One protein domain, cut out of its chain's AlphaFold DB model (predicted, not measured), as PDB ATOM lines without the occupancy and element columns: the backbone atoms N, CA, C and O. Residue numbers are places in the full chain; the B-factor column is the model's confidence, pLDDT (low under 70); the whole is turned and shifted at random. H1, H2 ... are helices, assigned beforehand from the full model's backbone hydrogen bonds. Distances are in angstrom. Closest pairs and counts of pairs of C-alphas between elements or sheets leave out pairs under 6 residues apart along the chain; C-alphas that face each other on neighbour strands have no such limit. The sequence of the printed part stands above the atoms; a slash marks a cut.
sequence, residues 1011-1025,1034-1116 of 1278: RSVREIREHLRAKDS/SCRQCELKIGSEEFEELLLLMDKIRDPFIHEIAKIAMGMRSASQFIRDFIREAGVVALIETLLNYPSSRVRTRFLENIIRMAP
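This is residues 1011 to 1025 and 1034 to 1116 of the 1278 residues of the protein "Arm_2 domain-containing protein" of Otolemur garnettii (UniProt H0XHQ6). Three helices, H3, H4 and H6, make a small up-and-down bundle, each running against the one before it, their centres in a triangle. H1 packs on the H3 side at one end of the long axis, H5 crosses H4, and H7 is set off at the other end, touching no helix. The 98 printed residues hold seven named helices, H1 to H7, and no named strand: all helix. The whole is compact, radius of gyration of the C-alphas 13.7 A, yet elongated, spanning 44 by 26 by 20 A.

Find C-alpha 1013 at (234.106, 244.340, 219.416); from there H1 runs 16.3 A to residue 1024. Next come H2, residues 1036 to 1039, and H3, residues 1044 to 1056, 18.8 A long. Read on to H4, residues 1060 to 1069, H5, 1077 to 1086, and H6, 1088 to 1097. H7, residues 1102 to 1114, runs 17.5 A and ends at (209.261, 247.796, 234.659).

Look first at the hairpin of H3 and H4: they touch at C-alphas 1054 and 1063, 6.3 A apart, with residues 1050 to 1054 of H3 alone. H4 and H6 touch at C-alphas 1062 and 1092, 6.3 A, at a shallow tilt of 15 degrees, opposite ways. H1 touches H3 at C-alphas 1020 and 1044, 5.2 A, with residues 1044 to 1047 of H3 alone. H4 and H5 only just touch, with 3 pairs of C-alphas within 8 A, the closest 1069 and 1083, 7.8 A. H2 touches no helix. Every O i to N i+4 pair is within hydrogen-bond range in H1, H3, H4, H5, H6 and H7; H2 is too short for one.

C-alphas 1025 and 1102 are farthest apart, 44.7 A. Residues 1026 to 1033 are cut out, leaving 17.2 A between C-alphas 1025 and 1034. No link printed whole is long. Residues 1097 to 1103 stand free; pLDDT is under 70 at 1078 and 1097 to 1116.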
ATOM      1  N   ARG A1011     231.887 251.422 220.473       73.25
ATOM      2  CA  ARG A1011     233.150 250.825 220.024       73.25
ATOM      3  C   ARG A1011     232.880 249.488 219.353       73.25
ATOM      4  O   ARG A1011     231.982 248.764 219.785       73.25
ATOM      5  N   SER A1012     233.656 249.134 218.333       81.00
ATOM      6  CA  SER A1012     233.580 247.785 217.759       81.00
ATOM      7  C   SER A1012     234.059 246.728 218.762       81.00
ATOM      8  O   SER A1012     234.856 247.010 219.657       81.00
ATOM      9  N   VAL A1013     233.635 245.471 218.587       83.12
ATOM     10  CA  VAL A1013     234.106 244.340 219.416       83.12
ATOM     11  C   VAL A1013     235.641 244.249 219.416       83.12
ATOM     12  O   VAL A1013     236.248 243.931 220.437       83.12
ATOM     13  N   ARG A1014     236.287 244.603 218.296       84.38
ATOM     14  CA  ARG A1014     237.746 244.686 218.176       84.38
ATOM     15  C   ARG A1014     238.343 245.808 219.032       84.38
ATOM     16  O   ARG A1014     239.280 245.546 219.778       84.38
ATOM     17  N   GLU A1015     237.797 247.019 218.969       85.19
ATOM     18  CA  GLU A1015     238.240 248.145 219.809       85.19
ATOM     19  C   GLU A1015     238.011 247.883 221.300       85.19
ATOM     20  O   GLU A1015     238.814 248.316 222.125       85.19
ATOM     21  N   ILE A1016     236.941 247.169 221.667       85.88
ATOM     22  CA  ILE A1016     236.690 246.769 223.055       85.88
ATOM     23  C   ILE A1016     237.751 245.758 223.507       85.88
ATOM     24  O   ILE A1016     238.382 245.978 224.538       85.88
ATOM     25  N   ARG A1017     238.029 244.716 222.711       88.50
ATOM     26  CA  ARG A1017     239.120 243.755 222.963       88.50
ATOM     27  C   ARG A1017     240.483 244.438 223.097       88.50
ATOM     28  O   ARG A1017     241.238 244.137 224.016       88.50
ATOM     29  N   GLU A1018     240.814 245.353 222.188       86.81
ATOM     30  CA  GLU A1018     242.076 246.106 222.217       86.81
ATOM     31  C   GLU A1018     242.157 247.034 223.441       86.81
ATOM     32  O   GLU A1018     243.200 247.101 224.089       86.81
ATOM     33  N   HIS A1019     241.049 247.673 223.825       87.31
ATOM     34  CA  HIS A1019     240.973 248.523 225.011       87.31
ATOM     35  C   HIS A1019     241.049 247.748 226.333       87.31
ATOM     36  O   HIS A1019     241.748 248.190 227.241       87.31
ATOM     37  N   LEU A1020     240.367 246.606 226.447       87.31
ATOM     38  CA  LEU A1020     240.409 245.765 227.645       87.31
ATOM     39  C   LEU A1020     241.782 245.112 227.817       87.31
ATOM     40  O   LEU A1020     242.325 245.144 228.911       87.31
ATOM     41  N   ARG A1021     242.430 244.654 226.737       86.06
ATOM     42  CA  ARG A1021     243.839 244.228 226.818       86.06
ATOM     43  C   ARG A1021     244.771 245.357 227.260       86.06
ATOM     44  O   ARG A1021     245.725 245.089 227.980       86.06
ATOM     45  N   ALA A1022     244.521 246.600 226.844       85.31
ATOM     46  CA  ALA A1022     245.320 247.751 227.271       85.31
ATOM     47  C   ALA A1022     245.081 248.123 228.749       85.31
ATOM     48  O   ALA A1022     246.049 248.413 229.444       85.31
ATOM     49  N   LYS A1023     243.831 248.040 229.230       86.31
ATOM     50  CA  LYS A1023     243.453 248.154 230.651       86.31
ATOM     51  C   LYS A1023     244.167 247.100 231.493       86.31
ATOM     52  O   LYS A1023     244.862 247.440 232.439       86.31
ATOM     53  N   ASP A1024     244.028 245.834 231.113       83.31
ATOM     54  CA  ASP A1024     244.532 244.692 231.882       83.31
ATOM     55  C   ASP A1024     246.074 244.565 231.794       83.31
ATOM     56  O   ASP A1024     246.686 243.824 232.560       83.31
ATOM     57  N   SER A1025     246.716 245.317 230.884       81.94
ATOM     58  CA  SER A1025     248.179 245.491 230.801       81.94
ATOM     59  C   SER A1025     248.700 246.746 231.519       81.94
ATOM     60  O   SER A1025     249.911 246.970 231.531       81.94
ATOM     61  N   SER A1034     236.665 256.520 231.211       77.94
ATOM     62  CA  SER A1034     235.217 256.738 231.354       77.94
ATOM     63  C   SER A1034     234.350 255.967 230.344       77.94
ATOM     64  O   SER A1034     233.185 256.304 230.132       77.94
ATOM     65  N   CYS A1035     234.894 254.942 229.676       84.06
ATOM     66  CA  CYS A1035     234.102 254.100 228.774       84.06
ATOM     67  C   CYS A1035     233.159 253.172 229.562       84.06
ATOM     68  O   CYS A1035     233.428 252.828 230.715       84.06
ATOM     69  N   ARG A1036     232.084 252.694 228.921       80.75
ATOM     70  CA  ARG A1036     231.100 251.809 229.574       80.75
ATOM     71  C   ARG A1036     231.720 250.514 230.104       80.75
ATOM     72  O   ARG A1036     231.290 250.028 231.137       80.75
ATOM     73  N   GLN A1037     232.743 249.970 229.448       85.88
ATOM     74  CA  GLN A1037     233.390 248.729 229.883       85.88
ATOM     75  C   GLN A1037     234.263 248.925 231.135       85.88
ATOM     76  O   GLN A1037     234.359 248.021 231.958       85.88
ATOM     77  N   CYS A1038     234.843 250.115 231.327       84.06
ATOM     78  CA  CYS A1038     235.518 250.472 232.577       84.06
ATOM     79  C   CYS A1038     234.510 250.859 233.672       84.06
ATOM     80  O   CYS A1038     234.663 250.420 234.808       84.06
ATOM     81  N   GLU A1039     233.435 251.583 233.332       83.44
ATOM     82  CA  GLU A1039     232.319 251.892 234.245       83.44
ATOM     83  C   GLU A1039     231.674 250.616 234.818       83.44
ATOM     84  O   GLU A1039     231.387 250.538 236.011       83.44
ATOM     85  N   LEU A1040     231.495 249.592 233.977       83.00
ATOM     86  CA  LEU A1040     230.962 248.274 234.337       83.00
ATOM     87  C   LEU A1040     232.023 247.307 234.897       83.00
ATOM     88  O   LEU A1040     231.711 246.146 235.131       83.00
ATOM     89  N   LYS A1041     233.268 247.762 235.091       84.50
ATOM     90  CA  LYS A1041     234.450 247.003 235.555       84.50
ATOM     91  C   LYS A1041     234.913 245.798 234.707       84.50
ATOM     92  O   LYS A1041     236.026 245.337 234.963       84.50
ATOM     93  N   ILE A1042     234.167 245.391 233.677       86.00
ATOM     94  CA  ILE A1042     234.400 244.250 232.760       86.00
ATOM     95  C   ILE A1042     235.890 244.001 232.450       86.00
ATOM     96  O   ILE A1042     236.578 244.898 231.955       86.00
ATOM     97  N   GLY A1043     236.388 242.792 232.716       85.69
ATOM     98  CA  GLY A1043     237.719 242.306 232.316       85.69
ATOM     99  C   GLY A1043     237.759 241.724 230.896       85.69
ATOM    100  O   GLY A1043     236.721 241.432 230.304       85.69
ATOM    101  N   SER A1044     238.953 241.535 230.321       86.81
ATOM    102  CA  SER A1044     239.076 240.945 228.974       86.81
ATOM    103  C   SER A1044     238.566 239.498 228.881       86.81
ATOM    104  O   SER A1044     237.938 239.156 227.882       86.81
ATOM    105  N   GLU A1045     238.764 238.677 229.914       86.19
ATOM    106  CA  GLU A1045     238.275 237.288 229.970       86.19
ATOM    107  C   GLU A1045     236.736 237.224 230.028       86.19
ATOM    108  O   GLU A1045     236.112 236.595 229.173       86.19
ATOM    109  N   GLU A1046     236.119 237.992 230.936       88.06
ATOM    110  CA  GLU A1046     234.656 238.144 231.030       88.06
ATOM    111  C   GLU A1046     234.026 238.629 229.714       88.06
ATOM    112  O   GLU A1046     232.889 238.285 229.395       88.06
ATOM    113  N   PHE A1047     234.750 239.447 228.941       90.12
ATOM    114  CA  PHE A1047     234.266 239.966 227.665       90.12
ATOM    115  C   PHE A1047     234.264 238.910 226.551       90.12
ATOM    116  O   PHE A1047     233.321 238.869 225.762       90.12
ATOM    117  N   GLU A1048     235.269 238.033 226.484       90.62
ATOM    118  CA  GLU A1048     235.249 236.913 225.533       90.62
ATOM    119  C   GLU A1048     234.177 235.880 225.917       90.62
ATOM    120  O   GLU A1048     233.458 235.380 225.049       90.62
ATOM    121  N   GLU A1049     233.990 235.616 227.215       89.50
ATOM    122  CA  GLU A1049     232.906 234.754 227.695       89.50
ATOM    123  C   GLU A1049     231.519 235.349 227.403       89.50
ATOM    124  O   GLU A1049     230.637 234.637 226.924       89.50
ATOM    125  N   LEU A1050     231.334 236.664 227.567       89.75
ATOM    126  CA  LEU A1050     230.110 237.369 227.174       89.75
ATOM    127  C   LEU A1050     229.761 237.164 225.688       89.75
ATOM    128  O   LEU A1050     228.594 236.941 225.359       89.75
ATOM    129  N   LEU A1051     230.752 237.215 224.793       88.62
ATOM    130  CA  LEU A1051     230.549 236.984 223.357       88.62
ATOM    131  C   LEU A1051     230.158 235.524 223.071       88.62
ATOM    132  O   LEU A1051     229.195 235.274 222.344       88.62
ATOM    133  N   LEU A1052     230.835 234.559 223.701       87.00
ATOM    134  CA  LEU A1052     230.494 233.133 223.594       87.00
ATOM    135  C   LEU A1052     229.092 232.826 224.149       87.00
ATOM    136  O   LEU A1052     228.374 231.981 223.607       87.00
ATOM    137  N   LEU A1053     228.681 233.521 225.212       84.25
ATOM    138  CA  LEU A1053     227.333 233.452 225.770       84.25
ATOM    139  C   LEU A1053     226.297 234.023 224.789       84.25
ATOM    140  O   LEU A1053     225.272 233.378 224.572       84.25
ATOM    141  N   MET A1054     226.564 235.161 224.137       82.25
ATOM    142  CA  MET A1054     225.665 235.721 223.115       82.25
ATOM    143  C   MET A1054     225.392 234.747 221.962       82.25
ATOM    144  O   MET A1054     224.228 234.458 221.682       82.25
ATOM    145  N   ASP A1055     226.432 234.193 221.332       82.12
ATOM    146  CA  ASP A1055     226.273 233.265 220.199       82.12
ATOM    147  C   ASP A1055     225.497 231.991 220.586       82.12
ATOM    148  O   ASP A1055     224.747 231.413 219.789       82.12
ATOM    149  N   LYS A1056     225.649 231.560 221.843       81.75
ATOM    150  CA  LYS A1056     225.024 230.361 222.412       81.75
ATOM    151  C   LYS A1056     223.579 230.590 222.881       81.75
ATOM    152  O   LYS A1056     222.791 229.642 222.878       81.75
ATOM    153  N   ILE A1057     223.209 231.808 223.290       80.00
ATOM    154  CA  ILE A1057     221.970 232.090 224.037       80.00
ATOM    155  C   ILE A1057     221.056 233.049 223.275       80.00
ATOM    156  O   ILE A1057     221.170 234.270 223.342       80.00
ATOM    157  N   ARG A1058     220.028 232.483 222.639       75.62
ATOM    158  CA  ARG A1058     218.999 233.230 221.893       75.62
ATOM    159  C   ARG A1058     217.894 233.841 222.774       75.62
ATOM    160  O   ARG A1058     216.820 234.151 222.267       75.62
ATOM    161  N   ASP A1059     218.124 233.984 224.081       74.69
ATOM    162  CA  ASP A1059     217.202 234.676 224.991       74.69
ATOM    163  C   ASP A1059     217.304 236.199 224.741       74.69
ATOM    164  O   ASP A1059     218.393 236.766 224.909       74.69
ATOM    165  N   PRO A1060     216.215 236.882 224.326       71.44
ATOM    166  CA  PRO A1060     216.261 238.307 223.999       71.44
ATOM    167  C   PRO A1060     216.698 239.192 225.168       71.44
ATOM    168  O   PRO A1060     217.320 240.224 224.941       71.44
ATOM    169  N   PHE A1061     216.404 238.803 226.412       71.00
ATOM    170  CA  PHE A1061     216.738 239.602 227.591       71.00
ATOM    171  C   PHE A1061     218.242 239.564 227.893       71.00
ATOM    172  O   PHE A1061     218.860 240.605 228.116       71.00
ATOM    173  N   ILE A1062     218.851 238.378 227.794       81.19
ATOM    174  CA  ILE A1062     220.307 238.197 227.903       81.19
ATOM    175  C   ILE A1062     221.027 238.950 226.773       81.19
ATOM    176  O   ILE A1062     222.024 239.626 227.020       81.19
ATOM    177  N   HIS A1063     220.468 238.941 225.557       79.56
ATOM    178  CA  HIS A1063     220.960 239.756 224.444       79.56
ATOM    179  C   HIS A1063     220.915 241.272 224.716       79.56
ATOM    180  O   HIS A1063     221.808 241.987 224.266       79.56
ATOM    181  N   GLU A1064     219.915 241.798 225.433       78.06
ATOM    182  CA  GLU A1064     219.882 243.225 225.793       78.06
ATOM    183  C   GLU A1064     220.863 243.579 226.920       78.06
ATOM    184  O   GLU A1064     221.529 244.610 226.822       78.06
ATOM    185  N   ILE A1065     221.036 242.717 227.931       82.31
ATOM    186  CA  ILE A1065     222.097 242.877 228.947       82.31
ATOM    187  C   ILE A1065     223.471 242.911 228.267       82.31
ATOM    188  O   ILE A1065     224.261 243.824 228.514       82.31
ATOM    189  N   ALA A1066     223.732 241.977 227.350       86.50
ATOM    190  CA  ALA A1066     224.991 241.919 226.621       86.50
ATOM    191  C   ALA A1066     225.221 243.156 225.733       86.50
ATOM    192  O   ALA A1066     226.321 243.705 225.728       86.50
ATOM    193  N   LYS A1067     224.189 243.681 225.054       83.31
ATOM    194  CA  LYS A1067     224.292 244.958 224.315       83.31
ATOM    195  C   LYS A1067     224.628 246.137 225.225       83.31
ATOM    196  O   LYS A1067     225.400 247.000 224.814       83.31
ATOM    197  N   ILE A1068     224.087 246.187 226.443       82.81
ATOM    198  CA  ILE A1068     224.411 247.239 227.419       82.81
ATOM    199  C   ILE A1068     225.867 247.102 227.893       82.81
ATOM    200  O   ILE A1068     226.585 248.100 227.941       82.81
ATOM    201  N   ALA A1069     226.332 245.877 228.153       85.56
ATOM    202  CA  ALA A1069     227.708 245.585 228.563       85.56
ATOM    203  C   ALA A1069     228.757 245.871 227.469       85.56
ATOM    204  O   ALA A1069     229.772 246.515 227.728       85.56
ATOM    205  N   MET A1070     228.474 245.501 226.216       80.88
ATOM    206  CA  MET A1070     229.260 245.920 225.046       80.88
ATOM    207  C   MET A1070     229.161 247.430 224.767       80.88
ATOM    208  O   MET A1070     229.863 247.944 223.901       80.88
ATOM    209  N   GLY A1071     228.270 248.151 225.447       74.88
ATOM    210  CA  GLY A1071     227.978 249.559 225.196       74.88
ATOM    211  C   GLY A1071     227.167 249.837 223.929       74.88
ATOM    212  O   GLY A1071     226.795 250.984 223.715       74.88
ATOM    213  N   MET A1072     226.822 248.805 223.146       73.19
ATOM    214  CA  MET A1072     225.945 248.836 221.963       73.19
ATOM    215  C   MET A1072     224.489 249.242 222.261       73.19
ATOM    216  O   MET A1072     223.694 249.417 221.339       73.19
ATOM    217  N   ARG A1073     224.122 249.401 223.537       71.31
ATOM    218  CA  ARG A1073     222.856 249.989 223.977       71.31
ATOM    219  C   ARG A1073     223.074 250.880 225.200       71.31
ATOM    220  O   ARG A1073     223.763 250.502 226.143       71.31
ATOM    221  N   SER A1074     222.449 252.056 225.207       70.00
ATOM    222  CA  SER A1074     222.383 252.919 226.390       70.00
ATOM    223  C   SER A1074     221.366 252.395 227.414       70.00
ATOM    224  O   SER A1074     220.357 251.775 227.072       70.00
ATOM    225  N   ALA A1075     221.633 252.656 228.692       72.81
ATOM    226  CA  ALA A1075     220.792 252.260 229.821       72.81
ATOM    227  C   ALA A1075     220.732 253.382 230.874       72.81
ATOM    228  O   ALA A1075     221.464 254.371 230.774       72.81
ATOM    229  N   SER A1076     219.904 253.225 231.908       73.75
ATOM    230  CA  SER A1076     219.970 254.079 233.103       73.75
ATOM    231  C   SER A1076     221.248 253.804 233.910       73.75
ATOM    232  O   SER A1076     221.905 252.780 233.704       73.75
ATOM    233  N   GLN A1077     221.609 254.710 234.829       72.31
ATOM    234  CA  GLN A1077     222.723 254.480 235.761       72.31
ATOM    235  C   GLN A1077     222.454 253.230 236.615       72.31
ATOM    236  O   GLN A1077     223.267 252.319 236.604       72.31
ATOM    237  N   PHE A1078     221.243 253.107 237.175       65.06
ATOM    238  CA  PHE A1078     220.785 251.936 237.937       65.06
ATOM    239  C   PHE A1078     221.029 250.588 237.237       65.06
ATOM    240  O   PHE A1078     221.515 249.652 237.862       65.06
ATOM    241  N   ILE A1079     220.727 250.471 235.935       70.75
ATOM    242  CA  ILE A1079     220.956 249.216 235.198       70.75
ATOM    243  C   ILE A1079     222.459 248.940 235.037       70.75
ATOM    244  O   ILE A1079     222.869 247.784 235.086       70.75
ATOM    245  N   ARG A1080     223.294 249.975 234.876       77.19
ATOM    246  CA  ARG A1080     224.756 249.808 234.830       77.19
ATOM    247  C   ARG A1080     225.335 249.447 236.190       77.19
ATOM    248  O   ARG A1080     226.169 248.555 236.260       77.19
ATOM    249  N   ASP A1081     224.856 250.086 237.250       76.75
ATOM    250  CA  ASP A1081     225.258 249.792 238.623       76.75
ATOM    251  C   ASP A1081     224.950 248.332 238.974       76.75
ATOM    252  O   ASP A1081     225.851 247.583 239.340       76.75
ATOM    253  N   PHE A1082     223.722 247.881 238.698       76.75
ATOM    254  CA  PHE A1082     223.307 246.491 238.878       76.75
ATOM    255  C   PHE A1082     224.143 245.493 238.053       76.75
ATOM    256  O   PHE A1082     224.550 244.457 238.574       76.75
ATOM    257  N   ILE A1083     224.444 245.794 236.782       81.44
ATOM    258  CA  ILE A1083     225.286 244.931 235.930       81.44
ATOM    259  C   ILE A1083     226.741 244.880 236.435       81.44
ATOM    260  O   ILE A1083     227.360 243.819 236.392       81.44
ATOM    261  N   ARG A1084     227.281 245.997 236.938       84.69
ATOM    262  CA  ARG A1084     228.615 246.080 237.562       84.69
ATOM    263  C   ARG A1084     228.686 245.290 238.870       84.69
ATOM    264  O   ARG A1084     229.702 244.666 239.146       84.69
ATOM    265  N   GLU A1085     227.640 245.362 239.686       79.81
ATOM    266  CA  GLU A1085     227.584 244.752 241.022       79.81
ATOM    267  C   GLU A1085     227.281 243.251 240.974       79.81
ATOM    268  O   GLU A1085     227.804 242.502 241.795       79.81
ATOM    269  N   ALA A1086     226.501 242.793 239.991       77.19
ATOM    270  CA  ALA A1086     226.255 241.369 239.753       77.19
ATOM    271  C   ALA A1086     227.343 240.683 238.900       77.19
ATOM    272  O   ALA A1086     227.427 239.457 238.913       77.19
ATOM    273  N   GLY A1087     228.142 241.452 238.147       83.75
ATOM    274  CA  GLY A1087     229.049 240.957 237.105       83.75
ATOM    275  C   GLY A1087     228.287 240.498 235.855       83.75
ATOM    276  O   GLY A1087     227.277 239.804 235.953       83.75
ATOM    277  N   VAL A1088     228.739 240.863 234.648       85.75
ATOM    278  CA  VAL A1088     227.951 240.608 233.419       85.75
ATOM    279  C   VAL A1088     227.747 239.111 233.169       85.75
ATOM    280  O   VAL A1088     226.627 238.675 232.900       85.75
ATOM    281  N   VAL A1089     228.826 238.330 233.272       83.75
ATOM    282  CA  VAL A1089     228.808 236.876 233.064       83.75
ATOM    283  C   VAL A1089     227.976 236.201 234.150       83.75
ATOM    284  O   VAL A1089     227.010 235.520 233.824       83.75
ATOM    285  N   ALA A1090     228.267 236.458 235.428       83.00
ATOM    286  CA  ALA A1090     227.550 235.850 236.549       83.00
ATOM    287  C   ALA A1090     226.053 236.228 236.588       83.00
ATOM    288  O   ALA A1090     225.210 235.393 236.926       83.00
ATOM    289  N   LEU A1091     225.677 237.440 236.162       81.19
ATOM    290  CA  LEU A1091     224.277 237.818 235.946       81.19
ATOM    291  C   LEU A1091     223.632 236.977 234.833       81.19
ATOM    292  O   LEU A1091     222.519 236.481 234.999       81.19
ATOM    293  N   ILE A1092     224.313 236.772 233.705       82.44
ATOM    294  CA  ILE A1092     223.802 235.934 232.611       82.44
ATOM    295  C   ILE A1092     223.710 234.463 233.047       82.44
ATOM    296  O   ILE A1092     222.680 233.829 232.822       82.44
ATOM    297  N   GLU A1093     224.720 233.928 233.730       81.69
ATOM    298  CA  GLU A1093     224.706 232.565 234.266       81.69
ATOM    299  C   GLU A1093     223.598 232.345 235.296       81.69
ATOM    300  O   GLU A1093     222.864 231.363 235.205       81.69
ATOM    301  N   THR A1094     223.415 233.255 236.256       76.94
ATOM    302  CA  THR A1094     222.321 233.148 237.234       76.94
ATOM    303  C   THR A1094     220.953 233.227 236.556       76.94
ATOM    304  O   THR A1094     220.059 232.464 236.919       76.94
ATOM    305  N   LEU A1095     220.791 234.047 235.512       73.19
ATOM    306  CA  LEU A1095     219.569 234.093 234.701       73.19
ATOM    307  C   LEU A1095     219.300 232.791 233.922       73.19
ATOM    308  O   LEU A1095     218.133 232.431 233.747       73.19
ATOM    309  N   LEU A1096     220.339 232.082 233.463       71.88
ATOM    310  CA  LEU A1096     220.231 230.773 232.794       71.88
ATOM    311  C   LEU A1096     219.949 229.630 233.773       71.88
ATOM    312  O   LEU A1096     219.103 228.778 233.504       71.88
ATOM    313  N   ASN A1097     220.673 229.615 234.893       69.62
ATOM    314  CA  ASN A1097     220.602 228.580 235.922       69.62
ATOM    315  C   ASN A1097     219.319 228.691 236.762       69.62
ATOM    316  O   ASN A1097     218.891 227.705 237.365       69.62
ATOM    317  N   TYR A1098     218.662 229.856 236.770       57.00
ATOM    318  CA  TYR A1098     217.321 230.003 237.326       57.00
ATOM    319  C   TYR A1098     216.330 229.135 236.521       57.00
ATOM    320  O   TYR A1098     216.103 229.398 235.335       57.00
ATOM    321  N   PRO A1099     215.681 228.123 237.134       45.72
ATOM    322  CA  PRO A1099     214.869 227.153 236.405       45.72
ATOM    323  C   PRO A1099     213.709 227.832 235.670       45.72
ATOM    324  O   PRO A1099     213.064 228.732 236.218       45.72
ATOM    325  N   SER A1100     213.418 227.370 234.445       54.00
ATOM    326  CA  SER A1100     212.409 227.905 233.512       54.00
ATOM    327  C   SER A1100     210.966 227.705 234.001       54.00
ATOM    328  O   SER A1100     210.142 226.983 233.446       54.00
ATOM    329  N   SER A1101     210.667 228.385 235.095       55.44
ATOM    330  CA  SER A1101     209.416 228.361 235.826       55.44
ATOM    331  C   SER A1101     208.534 229.536 235.423       55.44
ATOM    332  O   SER A1101     209.006 230.582 234.972       55.44
ATOM    333  N   ARG A1102     207.235 229.420 235.713       50.75
ATOM    334  CA  ARG A1102     206.283 230.536 235.606       50.75
ATOM    335  C   ARG A1102     206.676 231.731 236.495       50.75
ATOM    336  O   ARG A1102     206.191 232.831 236.262       50.75
ATOM    337  N   VAL A1103     207.563 231.521 237.476       44.97
ATOM    338  CA  VAL A1103     208.178 232.567 238.306       44.97
ATOM    339  C   VAL A1103     209.365 233.222 237.592       44.97
ATOM    340  O   VAL A1103     209.393 234.445 237.573       44.97
ATOM    341  N   ARG A1104     210.260 232.480 236.907       46.84
ATOM    342  CA  ARG A1104     211.288 233.091 236.026       46.84
ATOM    343  C   ARG A1104     210.621 233.955 234.966       46.84
ATOM    344  O   ARG A1104     210.995 235.107 234.791       46.84
ATOM    345  N   THR A1105     209.599 233.412 234.299       47.53
ATOM    346  CA  THR A1105     208.837 234.153 233.290       47.53
ATOM    347  C   THR A1105     208.160 235.373 233.901       47.53
ATOM    348  O   THR A1105     208.350 236.444 233.362       47.53
ATOM    349  N   ARG A1106     207.486 235.274 235.057       46.97
ATOM    350  CA  ARG A1106     206.858 236.440 235.710       46.97
ATOM    351  C   ARG A1106     207.864 237.475 236.233       46.97
ATOM    352  O   ARG A1106     207.561 238.660 236.208       46.97
ATOM    353  N   PHE A1107     209.036 237.061 236.711       46.06
ATOM    354  CA  PHE A1107     210.102 237.957 237.172       46.06
ATOM    355  C   PHE A1107     210.739 238.698 235.992       46.06
ATOM    356  O   PHE A1107     210.882 239.916 236.044       46.06
ATOM    357  N   LEU A1108     211.020 237.991 234.894       46.44
ATOM    358  CA  LEU A1108     211.496 238.591 233.649       46.44
ATOM    359  C   LEU A1108     210.422 239.438 232.963       46.44
ATOM    360  O   LEU A1108     210.733 240.530 232.515       46.44
ATOM    361  N   GLU A1109     209.160 239.007 232.929       46.25
ATOM    362  CA  GLU A1109     208.027 239.816 232.462       46.25
ATOM    363  C   GLU A1109     207.852 241.062 233.329       46.25
ATOM    364  O   GLU A1109     207.616 242.127 232.774       46.25
ATOM    365  N   ASN A1110     208.022 240.980 234.655       46.25
ATOM    366  CA  ASN A1110     208.051 242.167 235.508       46.25
ATOM    367  C   ASN A1110     209.240 243.063 235.150       46.25
ATOM    368  O   ASN A1110     209.016 244.233 234.879       46.25
ATOM    369  N   ILE A1111     210.472 242.557 235.054       47.72
ATOM    370  CA  ILE A1111     211.630 243.388 234.677       47.72
ATOM    371  C   ILE A1111     211.459 244.000 233.273       47.72
ATOM    372  O   ILE A1111     211.795 245.161 233.086       47.72
ATOM    373  N   ILE A1112     210.861 243.293 232.312       45.59
ATOM    374  CA  ILE A1112     210.575 243.773 230.943       45.59
ATOM    375  C   ILE A1112     209.344 244.711 230.891       45.59
ATOM    376  O   ILE A1112     209.180 245.474 229.942       45.59
ATOM    377  N   ARG A1113     208.485 244.689 231.917       44.34
ATOM    378  CA  ARG A1113     207.340 245.599 232.113       44.34
ATOM    379  C   ARG A1113     207.701 246.831 232.954       44.34
ATOM    380  O   ARG A1113     207.031 247.850 232.829       44.34
ATOM    381  N   MET A1114     208.737 246.736 233.788       41.25
ATOM    382  CA  MET A1114     209.261 247.796 234.659       41.25
ATOM    383  C   MET A1114     210.428 248.559 234.012       41.25
ATOM    384  O   MET A1114     210.551 249.766 234.207       41.25
ATOM    385  N   ALA A1115     211.250 247.902 233.187       39.00
ATOM    386  CA  ALA A1115     212.139 248.568 232.240       39.00
ATOM    387  C   ALA A1115     211.307 248.998 231.015       39.00
ATOM    388  O   ALA A1115     210.804 248.128 230.311       39.00
ATOM    389  N   PRO A1116     211.129 250.303 230.737       41.22
ATOM    390  CA  PRO A1116     210.121 250.774 229.787       41.22
ATOM    391  C   PRO A1116     210.445 250.373 228.332       41.22
ATOM    392  O   PRO A1116     211.405 250.895 227.754       41.22
TER     393      PRO A1116